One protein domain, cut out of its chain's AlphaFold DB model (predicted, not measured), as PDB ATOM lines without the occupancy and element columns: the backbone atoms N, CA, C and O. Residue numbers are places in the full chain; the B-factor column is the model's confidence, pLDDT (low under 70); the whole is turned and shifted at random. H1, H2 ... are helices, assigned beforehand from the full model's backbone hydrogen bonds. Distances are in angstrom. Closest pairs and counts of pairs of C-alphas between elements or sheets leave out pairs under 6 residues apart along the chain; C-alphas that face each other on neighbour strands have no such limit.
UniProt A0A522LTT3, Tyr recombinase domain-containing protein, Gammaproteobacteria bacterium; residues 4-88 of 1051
ATOM      1  N   ILE A   4     165.186 217.313 216.999       83.81
ATOM      2  CA  ILE A   4     164.488 216.980 215.750       83.81
ATOM      3  C   ILE A   4     165.370 216.116 214.833       83.81
ATOM      4  O   ILE A   4     164.892 215.140 214.260       83.81
ATOM      5  N   GLN A   5     166.671 216.409 214.746       83.75
ATOM      6  CA  GLN A   5     167.610 215.634 213.928       83.75
ATOM      7  C   GLN A   5     167.795 214.192 214.430       83.75
ATOM      8  O   GLN A   5     168.172 213.328 213.640       83.75
ATOM      9  N   LEU A   6     167.507 213.888 215.706       83.50
ATOM     10  CA  LEU A   6     167.579 212.514 216.232       83.50
ATOM     11  C   LEU A   6     166.583 211.574 215.538       83.50
ATOM     12  O   LEU A   6     166.857 210.383 215.397       83.50
ATOM     13  N   TRP A   7     165.452 212.106 215.069       87.50
ATOM     14  CA  TRP A   7     164.411 211.338 214.384       87.50
ATOM     15  C   TRP A   7     164.754 210.997 212.930       87.50
ATOM     16  O   TRP A   7     164.105 210.136 212.340       87.50
ATOM     17  N   GLU A   8     165.796 211.615 212.367       82.44
ATOM     18  CA  GLU A   8     166.279 211.311 211.015       82.44
ATOM     19  C   GLU A   8     167.059 209.987 210.951       82.44
ATOM     20  O   GLU A   8     167.197 209.430 209.864       82.44
ATOM     21  N   LEU A   9     167.556 209.480 212.094       78.69
ATOM     22  CA  LEU A   9     168.266 208.195 212.230       78.69
ATOM     23  C   LEU A   9     169.312 207.941 211.112       78.69
ATOM     24  O   LEU A   9     169.349 206.865 210.506       78.69
ATOM     25  N   LYS A  10     170.141 208.950 210.806       63.72
ATOM     26  CA  LYS A  10     171.199 208.878 209.780       63.72
ATOM     27  C   LYS A  10     172.315 207.901 210.209       63.72
ATOM     28  O   LYS A  10     172.567 207.772 211.398       63.72
ATOM     29  N   ASP A  11     172.950 207.240 209.227       50.69
ATOM     30  CA  ASP A  11     174.073 206.265 209.327       50.69
ATOM     31  C   ASP A  11     173.772 204.751 209.251       50.69
ATOM     32  O   ASP A  11     174.432 203.938 209.888       50.69
ATOM     33  N   GLY A  12     172.836 204.296 208.409       52.31
ATOM     34  CA  GLY A  12     172.754 202.867 208.032       52.31
ATOM     35  C   GLY A  12     172.431 201.884 209.176       52.31
ATOM     36  O   GLY A  12     172.464 200.668 208.978       52.31
ATOM     37  N   GLU A  13     172.093 202.395 210.363       51.78
ATOM     38  CA  GLU A  13     171.838 201.614 211.576       51.78
ATOM     39  C   GLU A  13     170.390 201.102 211.684       51.78
ATOM     40  O   GLU A  13     170.122 200.135 212.408       51.78
ATOM     41  N   ALA A  14     169.446 201.693 210.944       63.53
ATOM     42  CA  ALA A  14     168.021 201.375 211.020       63.53
ATOM     43  C   ALA A  14     167.473 200.800 209.703       63.53
ATOM     44  O   ALA A  14     167.762 201.283 208.611       63.53
ATOM     45  N   LYS A  15     166.642 199.756 209.807       78.25
ATOM     46  CA  LYS A  15     165.935 199.183 208.652       78.25
ATOM     47  C   LYS A  15     164.841 200.141 208.139       78.25
ATOM     48  O   LYS A  15     164.322 200.914 208.948       78.25
ATOM     49  N   PRO A  16     164.418 200.052 206.862       84.00
ATOM     50  CA  PRO A  16     163.395 200.934 206.287       84.00
ATOM     51  C   PRO A  16     162.096 201.010 207.102       84.00
ATOM     52  O   PRO A  16     161.504 202.077 207.239       84.00
ATOM     53  N   GLU A  17     161.676 199.901 207.714       85.44
ATOM     54  CA  GLU A  17     160.453 199.842 208.518       85.44
ATOM     55  C   GLU A  17     160.571 200.655 209.818       85.44
ATOM     56  O   GLU A  17     159.576 201.174 210.317       85.44
ATOM     57  N   ILE A  18     161.786 200.785 210.362       85.19
ATOM     58  CA  ILE A  18     162.062 201.582 211.564       85.19
ATOM     59  C   ILE A  18     162.105 203.070 211.213       85.19
ATOM     60  O   ILE A  18     161.567 203.868 211.969       85.19
ATOM     61  N   LEU A  19     162.676 203.441 210.061       85.94
ATOM     62  CA  LEU A  19     162.674 204.828 209.575       85.94
ATOM     63  C   LEU A  19     161.244 205.330 209.334       85.94
ATOM     64  O   LEU A  19     160.873 206.414 209.780       85.94
ATOM     65  N   HIS A  20     160.405 204.499 208.708       88.88
ATOM     66  CA  HIS A  20     158.985 204.805 208.523       88.88
ATOM     67  C   HIS A  20     158.239 204.938 209.855       88.88
ATOM     68  O   HIS A  20     157.438 205.855 210.043       88.88
ATOM     69  N   ALA A  21     158.518 204.034 210.801       90.38
ATOM     70  CA  ALA A  21     157.947 204.103 212.141       90.38
ATOM     71  C   ALA A  21     158.408 205.358 212.898       90.38
ATOM     72  O   ALA A  21     157.589 205.968 213.577       90.38
ATOM     73  N   ALA A  22     159.668 205.777 212.749       90.12
ATOM     74  CA  ALA A  22     160.215 206.984 213.366       90.12
ATOM     75  C   ALA A  22     159.495 208.248 212.877       90.12
ATOM     76  O   ALA A  22     159.022 209.026 213.699       90.12
ATOM     77  N   ALA A  23     159.318 208.410 211.561       90.56
ATOM     78  CA  ALA A  23     158.614 209.562 210.991       90.56
ATOM     79  C   ALA A  23     157.150 209.648 211.463       90.56
ATOM     80  O   ALA A  23     156.669 210.707 211.871       90.56
ATOM     81  N   LYS A  24     156.442 208.511 211.467       92.50
ATOM     82  CA  LYS A  24     155.063 208.433 211.970       92.50
ATOM     83  C   LYS A  24     154.970 208.680 213.471       92.50
ATOM     84  O   LYS A  24     154.041 209.351 213.915       92.50
ATOM     85  N   LEU A  25     155.909 208.137 214.244       93.25
ATOM     86  CA  LEU A  25     155.941 208.332 215.687       93.25
ATOM     87  C   LEU A  25     156.196 209.798 216.024       93.25
ATOM     88  O   LEU A  25     155.463 210.352 216.830       93.25
ATOM     89  N   PHE A  26     157.159 210.438 215.358       93.19
ATOM     90  CA  PHE A  26     157.442 211.863 215.514       93.19
ATOM     91  C   PHE A  26     156.205 212.724 215.236       93.19
ATOM     92  O   PHE A  26     155.842 213.566 216.052       93.19
ATOM     93  N   SER A  27     155.505 212.467 214.124       92.81
ATOM     94  CA  SER A  27     154.264 213.172 213.785       92.81
ATOM     95  C   SER A  27     153.185 213.000 214.859       92.81
ATOM     96  O   SER A  27     152.516 213.968 215.215       92.81
ATOM     97  N   TRP A  28     153.040 211.793 215.409       94.38
ATOM     98  CA  TRP A  28     152.082 211.526 216.480       94.38
ATOM     99  C   TRP A  28     152.469 212.208 217.798       94.38
ATOM    100  O   TRP A  28     151.616 212.836 218.419       94.38
ATOM    101  N   LEU A  29     153.744 212.150 218.196       92.44
ATOM    102  CA  LEU A  29     154.257 212.832 219.389       92.44
ATOM    103  C   LEU A  29     154.106 214.354 219.283       92.44
ATOM    104  O   LEU A  29     153.828 215.008 220.283       92.44
ATOM    105  N   ASN A  30     154.229 214.925 218.083       90.31
ATOM    106  CA  ASN A  30     154.063 216.363 217.868       90.31
ATOM    107  C   ASN A  30     152.622 216.845 218.124       90.31
ATOM    108  O   ASN A  30     152.416 218.003 218.467       90.31
ATOM    109  N   GLY A  31     151.633 215.955 217.992       86.38
ATOM    110  CA  GLY A  31     150.230 216.230 218.315       86.38
ATOM    111  C   GLY A  31     149.857 215.993 219.783       86.38
ATOM    112  O   GLY A  31     148.711 216.232 220.154       86.38
ATOM    113  N   ARG A  32     150.787 215.499 220.610       90.31
ATOM    114  CA  ARG A  32     150.567 215.246 222.042       90.31
ATOM    115  C   ARG A  32     151.040 216.420 222.885       90.31
ATOM    116  O   ARG A  32     151.977 217.121 222.496       90.31
ATOM    117  N   ASP A  33     150.414 216.590 224.046       84.62
ATOM    118  CA  ASP A  33     150.668 217.718 224.946       84.62
ATOM    119  C   ASP A  33     151.250 217.324 226.312       84.62
ATOM    120  O   ASP A  33     151.136 218.061 227.283       84.62
ATOM    121  N   ASP A  34     151.894 216.157 226.388       88.38
ATOM    122  CA  ASP A  34     152.669 215.741 227.560       88.38
ATOM    123  C   ASP A  34     154.142 216.185 227.470       88.38
ATOM    124  O   ASP A  34     154.706 216.323 226.379       88.38
ATOM    125  N   ASP A  35     154.779 216.388 228.629       85.62
ATOM    126  CA  ASP A  35     156.150 216.908 228.718       85.62
ATOM    127  C   ASP A  35     157.184 216.023 228.021       85.62
ATOM    128  O   ASP A  35     158.112 216.533 227.396       85.62
ATOM    129  N   LEU A  36     157.018 214.697 228.062       88.19
ATOM    130  CA  LEU A  36     157.927 213.780 227.378       88.19
ATOM    131  C   LEU A  36     157.818 213.921 225.853       88.19
ATOM    132  O   LEU A  36     158.834 213.960 225.159       88.19
ATOM    133  N   SER A  37     156.604 214.028 225.319       89.75
ATOM    134  CA  SER A  37     156.369 214.238 223.891       89.75
ATOM    135  C   SER A  37     156.871 215.604 223.433       89.75
ATOM    136  O   SER A  37     157.470 215.703 222.358       89.75
ATOM    137  N   ARG A  38     156.684 216.657 224.240       87.69
ATOM    138  CA  ARG A  38     157.247 217.991 223.979       87.69
ATOM    139  C   ARG A  38     158.781 217.943 223.972       87.69
ATOM    140  O   ARG A  38     159.371 218.343 222.968       87.69
ATOM    141  N   LEU A  39     159.408 217.320 224.975       88.44
ATOM    142  CA  LEU A  39     160.858 217.110 225.031       88.44
ATOM    143  C   LEU A  39     161.374 216.393 223.781       88.44
ATOM    144  O   LEU A  39     162.262 216.900 223.106       88.44
ATOM    145  N   LEU A  40     160.797 215.236 223.439       88.50
ATOM    146  CA  LEU A  40     161.231 214.401 222.314       88.50
ATOM    147  C   LEU A  40     160.997 215.047 220.941       88.50
ATOM    148  O   LEU A  40     161.593 214.607 219.959       88.50
ATOM    149  N   THR A  41     160.154 216.078 220.859       89.38
ATOM    150  CA  THR A  41     159.893 216.843 219.627       89.38
ATOM    151  C   THR A  41     160.606 218.196 219.594       89.38
ATOM    152  O   THR A  41     160.504 218.914 218.603       89.38
ATOM    153  N   GLY A  42     161.379 218.530 220.634       84.88
ATOM    154  CA  GLY A  42     162.108 219.795 220.735       84.88
ATOM    155  C   GLY A  42     161.231 221.001 221.087       84.88
ATOM    156  O   GLY A  42     161.632 222.131 220.820       84.88
ATOM    157  N   ARG A  43     160.042 220.774 221.663       87.06
ATOM    158  CA  ARG A  43     159.153 221.818 222.191       87.06
ATOM    159  C   ARG A  43     159.490 222.126 223.661       87.06
ATOM    160  O   ARG A  43     159.959 221.227 224.360       87.06
ATOM    161  N   PRO A  44     159.241 223.357 224.147       82.62
ATOM    162  CA  PRO A  44     159.439 223.708 225.554       82.62
ATOM    163  C   PRO A  44     158.621 222.796 226.475       82.62
ATOM    164  O   PRO A  44     157.442 222.559 226.211       82.62
ATOM    165  N   CYS A  45     159.234 222.283 227.539       82.94
ATOM    166  CA  CYS A  45     158.591 221.364 228.477       82.94
ATOM    167  C   CYS A  45     159.200 221.471 229.875       82.94
ATOM    168  O   CYS A  45     160.328 221.949 230.038       82.94
ATOM    169  N   GLU A  46     158.477 220.965 230.869       77.06
ATOM    170  CA  GLU A  46     159.057 220.684 232.178       77.06
ATOM    171  C   GLU A  46     159.835 219.361 232.149       77.06
ATOM    172  O   GLU A  46     159.789 218.596 231.179       77.06
ATOM    173  N   ARG A  47     160.637 219.096 233.187       75.75
ATOM    174  CA  ARG A  47     161.484 217.899 233.226       75.75
ATOM    175  C   ARG A  47     160.592 216.660 233.413       75.75
ATOM    176  O   ARG A  47     159.960 216.548 234.462       75.75
ATOM    177  N   PRO A  48     160.553 215.712 232.459       75.25
ATOM    178  CA  PRO A  48     159.680 214.547 232.565       75.25
ATOM    179  C   PRO A  48     160.069 213.648 233.746       75.25
ATOM    180  O   PRO A  48     161.233 213.576 234.153       75.25
ATOM    181  N   THR A  49     159.081 212.937 234.287       69.31
ATOM    182  CA  THR A  49     159.270 212.014 235.416       69.31
ATOM    183  C   THR A  49     159.893 210.686 234.965       69.31
ATOM    184  O   THR A  49     159.868 210.334 233.784       69.31
ATOM    185  N   LYS A  50     160.430 209.901 235.913       58.56
ATOM    186  CA  LYS A  50     161.019 208.578 235.621       58.56
ATOM    187  C   LYS A  50     160.021 207.590 234.997       58.56
ATOM    188  O   LYS A  50     160.455 206.693 234.274       58.56
ATOM    189  N   ASP A  51     158.721 207.760 235.237       70.94
ATOM    190  CA  ASP A  51     157.673 206.870 234.724       70.94
ATOM    191  C   ASP A  51     157.111 207.299 233.360       70.94
ATOM    192  O   ASP A  51     156.545 206.470 232.649       70.94
ATOM    193  N   SER A  52     157.381 208.527 232.902       80.56
ATOM    194  CA  SER A  52     156.797 209.070 231.668       80.56
ATOM    195  C   SER A  52     157.098 208.233 230.413       80.56
ATOM    196  O   SER A  52     156.268 208.149 229.510       80.56
ATOM    197  N   VAL A  53     158.262 207.567 230.339       81.50
ATOM    198  CA  VAL A  53     158.576 206.674 229.203       81.50
ATOM    199  C   VAL A  53     157.739 205.393 229.249       81.50
ATOM    200  O   VAL A  53     157.357 204.888 228.197       81.50
ATOM    201  N   ARG A  54     157.419 204.870 230.439       78.69
ATOM    202  CA  ARG A  54     156.574 203.674 230.583       78.69
ATOM    203  C   ARG A  54     155.135 203.951 230.173       78.69
ATOM    204  O   ARG A  54     154.532 203.103 229.521       78.69
ATOM    205  N   ASP A  55     154.614 205.124 230.506       84.25
ATOM    206  CA  ASP A  55     153.273 205.527 230.080       84.25
ATOM    207  C   ASP A  55     153.221 205.658 228.553       84.25
ATOM    208  O   ASP A  55     152.342 205.097 227.896       84.25
ATOM    209  N   LEU A  56     154.257 206.263 227.957       88.00
ATOM    210  CA  LEU A  56     154.381 206.355 226.504       88.00
ATOM    211  C   LEU A  56     154.532 204.979 225.828       88.00
ATOM    212  O   LEU A  56     154.002 204.770 224.737       88.00
ATOM    213  N   GLU A  57     155.228 204.020 226.451       86.25
ATOM    214  CA  GLU A  57     155.275 202.633 225.964       86.25
ATOM    215  C   GLU A  57     153.873 202.023 225.879       86.25
ATOM    216  O   GLU A  57     153.538 201.416 224.858       86.25
ATOM    217  N   HIS A  58     153.072 202.168 226.938       85.19
ATOM    218  CA  HIS A  58     151.703 201.658 226.988       85.19
ATOM    219  C   HIS A  58     150.840 202.291 225.892       85.19
ATOM    220  O   HIS A  58     150.229 201.563 225.105       85.19
ATOM    221  N   ASP A  59     150.907 203.614 225.737       90.25
ATOM    222  CA  ASP A  59     150.178 204.333 224.692       90.25
ATOM    223  C   ASP A  59     150.594 203.898 223.276       90.25
ATOM    224  O   ASP A  59     149.749 203.738 222.390       90.25
ATOM    225  N   ILE A  60     151.892 203.664 223.041       89.06
ATOM    226  CA  ILE A  60     152.394 203.163 221.753       89.06
ATOM    227  C   ILE A  60     151.857 201.753 221.477       89.06
ATOM    228  O   ILE A  60     151.462 201.462 220.342       89.06
ATOM    229  N   ILE A  61     151.826 200.879 222.489       85.25
ATOM    230  CA  ILE A  61     151.312 199.506 222.370       85.25
ATOM    231  C   ILE A  61     149.819 199.493 222.041       85.25
ATOM    232  O   ILE A  61     149.382 198.696 221.202       85.25
ATOM    233  N   ASP A  62     149.049 200.387 222.650       87.69
ATOM    234  CA  ASP A  62     147.613 200.462 222.416       87.69
ATOM    235  C   ASP A  62     147.267 201.109 221.074       87.69
ATOM    236  O   ASP A  62     146.362 200.628 220.380       87.69
ATOM    237  N   ARG A  63     148.022 202.136 220.661       89.94
ATOM    238  CA  ARG A  63     147.771 202.893 219.429       89.94
ATOM    239  C   ARG A  63     148.231 202.172 218.166       89.94
ATOM    240  O   ARG A  63     147.484 202.107 217.189       89.94
ATOM    241  N   PHE A  64     149.463 201.676 218.139       88.75
ATOM    242  CA  PHE A  64     150.098 201.222 216.900       88.75
ATOM    243  C   PHE A  64     149.960 199.713 216.720       88.75
ATOM    244  O   PHE A  64     150.928 198.978 216.881       88.75
ATOM    245  N   LYS A  65     148.761 199.236 216.369       82.81
ATOM    246  CA  LYS A  65     148.480 197.815 216.088       82.81
ATOM    247  C   LYS A  65     148.607 197.506 214.589       82.81
ATOM    248  O   LYS A  65     148.323 198.383 213.778       82.81
ATOM    249  N   PRO A  66     148.956 196.264 214.196       83.69
ATOM    250  CA  PRO A  66     149.216 195.078 215.028       83.69
ATOM    251  C   PRO A  66     150.563 195.109 215.778       83.69
ATOM    252  O   PRO A  66     151.500 195.766 215.344       83.69
ATOM    253  N   LEU A  67     150.698 194.304 216.846       77.12
ATOM    254  CA  LEU A  67     151.902 194.195 217.708       77.12
ATOM    255  C   LEU A  67     153.236 194.061 216.952       77.12
ATOM    256  O   LEU A  67     154.277 194.524 217.415       77.12
ATOM    257  N   ARG A  68     153.208 193.421 215.776       79.88
ATOM    258  CA  ARG A  68     154.386 193.281 214.908       79.88
ATOM    259  C   ARG A  68     154.942 194.629 214.439       79.88
ATOM    260  O   ARG A  68     156.151 194.770 214.316       79.88
ATOM    261  N   GLU A  69     154.057 195.595 214.212       83.88
ATOM    262  CA  GLU A  69     154.388 196.943 213.771       83.88
ATOM    263  C   GLU A  69     154.752 197.821 214.967       83.88
ATOM    264  O   GLU A  69     155.748 198.535 214.887       83.88
ATOM    265  N   THR A  70     154.066 197.670 216.110       85.94
ATOM    266  CA  THR A  70     154.394 198.336 217.390       85.94
ATOM    267  C   THR A  70     155.879 198.244 217.746       85.94
ATOM    268  O   THR A  70     156.485 199.217 218.188       85.94
ATOM    269  N   VAL A  71     156.498 197.076 217.527       83.62
ATOM    270  CA  VAL A  71     157.924 196.853 217.812       83.62
ATOM    271  C   VAL A  71     158.830 197.807 217.037       83.62
ATOM    272  O   VAL A  71     159.871 198.198 217.561       83.62
ATOM    273  N   HIS A  72     158.462 198.191 215.813       89.50
ATOM    274  CA  HIS A  72     159.231 199.161 215.035       89.50
ATOM    275  C   HIS A  72     159.151 200.562 215.651       89.50
ATOM    276  O   HIS A  72     160.187 201.215 215.754       89.50
ATOM    277  N   TYR A  73     157.980 200.977 216.149       91.00
ATOM    278  CA  TYR A  73     157.796 202.259 216.845       91.00
ATOM    279  C   TYR A  73     158.584 202.312 218.161       91.00
ATOM    280  O   TYR A  73     159.329 203.260 218.392       91.00
ATOM    281  N   LEU A  74     158.519 201.260 218.985       86.25
ATOM    282  CA  LEU A  74     159.299 201.183 220.231       86.25
ATOM    283  C   LEU A  74     160.811 201.130 219.966       86.25
ATOM    284  O   LEU A  74     161.594 201.713 220.711       86.25
ATOM    285  N   ARG A  75     161.248 200.479 218.877       84.75
ATOM    286  CA  ARG A  75     162.654 200.506 218.440       84.75
ATOM    287  C   ARG A  75     163.093 201.887 217.975       84.75
ATOM    288  O   ARG A  75     164.194 202.291 218.324       84.75
ATOM    289  N   ALA A  76     162.259 202.589 217.209       87.94
ATOM    290  CA  ALA A  76     162.535 203.956 216.780       87.94
ATOM    291  C   ALA A  76     162.678 204.886 217.993       87.94
ATOM    292  O   ALA A  76     163.700 205.554 218.123       87.94
ATOM    293  N   LEU A  77     161.723 204.835 218.930       88.56
ATOM    294  CA  LEU A  77     161.788 205.582 220.188       88.56
ATOM    295  C   LEU A  77     163.061 205.259 220.980       88.56
ATOM    296  O   LEU A  77     163.734 206.161 221.468       88.56
ATOM    297  N   GLY A  78     163.423 203.978 221.080       83.44
ATOM    298  CA  GLY A  78     164.634 203.569 221.784       83.44
ATOM    299  C   GLY A  78     165.923 204.043 221.131       83.44
ATOM    300  O   GLY A  78     166.834 204.435 221.851       83.44
ATOM    301  N   LEU A  79     165.991 204.073 219.799       82.50
ATOM    302  CA  LEU A  79     167.128 204.661 219.093       82.50
ATOM    303  C   LEU A  79     167.214 206.168 219.346       82.50
ATOM    304  O   LEU A  79     168.300 206.656 219.634       82.50
ATOM    305  N   VAL A  80     166.099 206.900 219.282       86.12
ATOM    306  CA  VAL A  80     166.076 208.349 219.550       86.12
ATOM    307  C   VAL A  80     166.542 208.648 220.974       86.12
ATOM    308  O   VAL A  80     167.407 209.504 221.169       86.12
ATOM    309  N   ILE A  81     166.025 207.907 221.960       83.50
ATOM    310  CA  ILE A  81     166.415 208.079 223.361       83.50
ATOM    311  C   ILE A  81     167.896 207.730 223.570       83.50
ATOM    312  O   ILE A  81     168.621 208.490 224.205       83.50
ATOM    313  N   ASP A  82     168.381 206.624 223.005       77.50
ATOM    314  CA  ASP A  82     169.784 206.214 223.147       77.50
ATOM    315  C   ASP A  82     170.751 207.236 222.522       77.50
ATOM    316  O   ASP A  82     171.769 207.581 223.124       77.50
ATOM    317  N   HIS A  83     170.421 207.788 221.348       80.00
ATOM    318  CA  HIS A  83     171.221 208.847 220.724       80.00
ATOM    319  C   HIS A  83     171.192 210.149 221.528       80.00
ATOM    320  O   HIS A  83     172.245 210.755 221.732       80.00
ATOM    321  N   GLY A  84     170.021 210.567 222.015       78.44
ATOM    322  CA  GLY A  84     169.904 211.774 222.830       78.44
ATOM    323  C   GLY A  84     170.646 211.664 224.163       78.44
ATOM    324  O   GLY A  84     171.367 212.593 224.530       78.44
ATOM    325  N   ASN A  85     170.584 210.503 224.821       76.94
ATOM    326  CA  ASN A  85     171.363 210.215 226.029       76.94
ATOM    327  C   ASN A  85     172.876 210.268 225.762       76.94
ATOM    328  O   ASN A  85     173.616 210.885 226.525       76.94
ATOM    329  N   LYS A  86     173.357 209.659 224.665       73.38
ATOM    330  CA  LYS A  86     174.786 209.691 224.282       73.38
ATOM    331  C   LYS A  86     175.300 211.105 224.019       73.38
ATOM    332  O   LYS A  86     176.479 211.367 224.229       73.38
ATOM    333  N   GLN A  87     174.431 211.992 223.542       78.50
ATOM    334  CA  GLN A  87     174.753 213.394 223.277       78.50
ATOM    335  C   GLN A  87     174.510 214.309 224.488       78.50
ATOM    336  O   GLN A  87     174.748 215.509 224.386       78.50
ATOM    337  N   GLY A  88     174.042 213.768 225.619       78.62
ATOM    338  CA  GLY A  88     173.757 214.536 226.833       78.62
ATOM    339  C   GLY A  88     172.547 215.470 226.725       78.62
ATOM    340  O   GLY A  88     172.434 216.399 227.518       78.62
TER     341      GLY A  88
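What this domain is: This is residues 4 to 88 of the 1051 residues of the protein "Tyr recombinase domain-containing protein" of Gammaproteobacteria bacterium (UniProt A0A522LTT3). Two helices, H1 and H4, cross nearly at right angles, with H3 folded back beside the first part of H4 as a helical hairpin and the short H2 packed on the last part of H1. An unnamed stretch, residues 4 to 15, leads into H1. The printed part has 85 residues with four named helices, H1 to H4 in chain order, and no named strand: the class is all helix. It is compact, with a radius of gyration of the C-alphas of 12.2 A, and rounded, spanning 33 by 29 by 21 A.

How they stand to each other: H1, residues 16 to 30, touches H2, residues 35 to 41, with residues 26 to 30 alone; the closest C-alphas, of Leu 29 and Ser 37, are 5.2 A apart. They run opposite ways at a steep tilt of 50 degrees. H4, residues 67 to 86, touches H1 with residues 72 to 77 alone, about perpendicular at 76 degrees; the closest C-alphas, of Ala 21 and Tyr 73, are 5.1 A apart. H3, residues 52 to 63, touches H4 with residues 57 to 61 alone, at a shallow tilt of 25 degrees, opposite ways; the closest C-alphas, of Ile 61 and Thr 70, are 6.0 A apart. H2 and H3 are close but not clearly touching, the closest C-alphas, of Leu 36 and Ser 52, being 6.5 A apart. H1 and H3 are apart; H2 and H4 are only just apart, at 8.2 A. The helix packing is mostly crossed, only just: 1 of 3 touching pairs is at a shallow tilt. Every O i to N i+4 pair is within hydrogen-bond range in H1, H2 and H3, and 14 of 16 in H4.

Where its parts are: H1 begins at C-alpha 16 (163.395, 200.934, 206.287) and measures 21.4 A. H2 measures 9.8 A and H3 16.4 A. H4, 28.4 A, ends at C-alpha 86 (174.786, 209.691, 224.282).

The domain as a whole: The C-alphas of Pro 66 and Gly 88 are the two farthest apart, 33.5 A. The printed part has no cut. The links H1 to H2 and H3 to H4 are tight, and H2 to H3, with 10 residues, is short. The mean pLDDT of the printed part is 82.8; residues 10 to 14 and 49 to 50 are under 70.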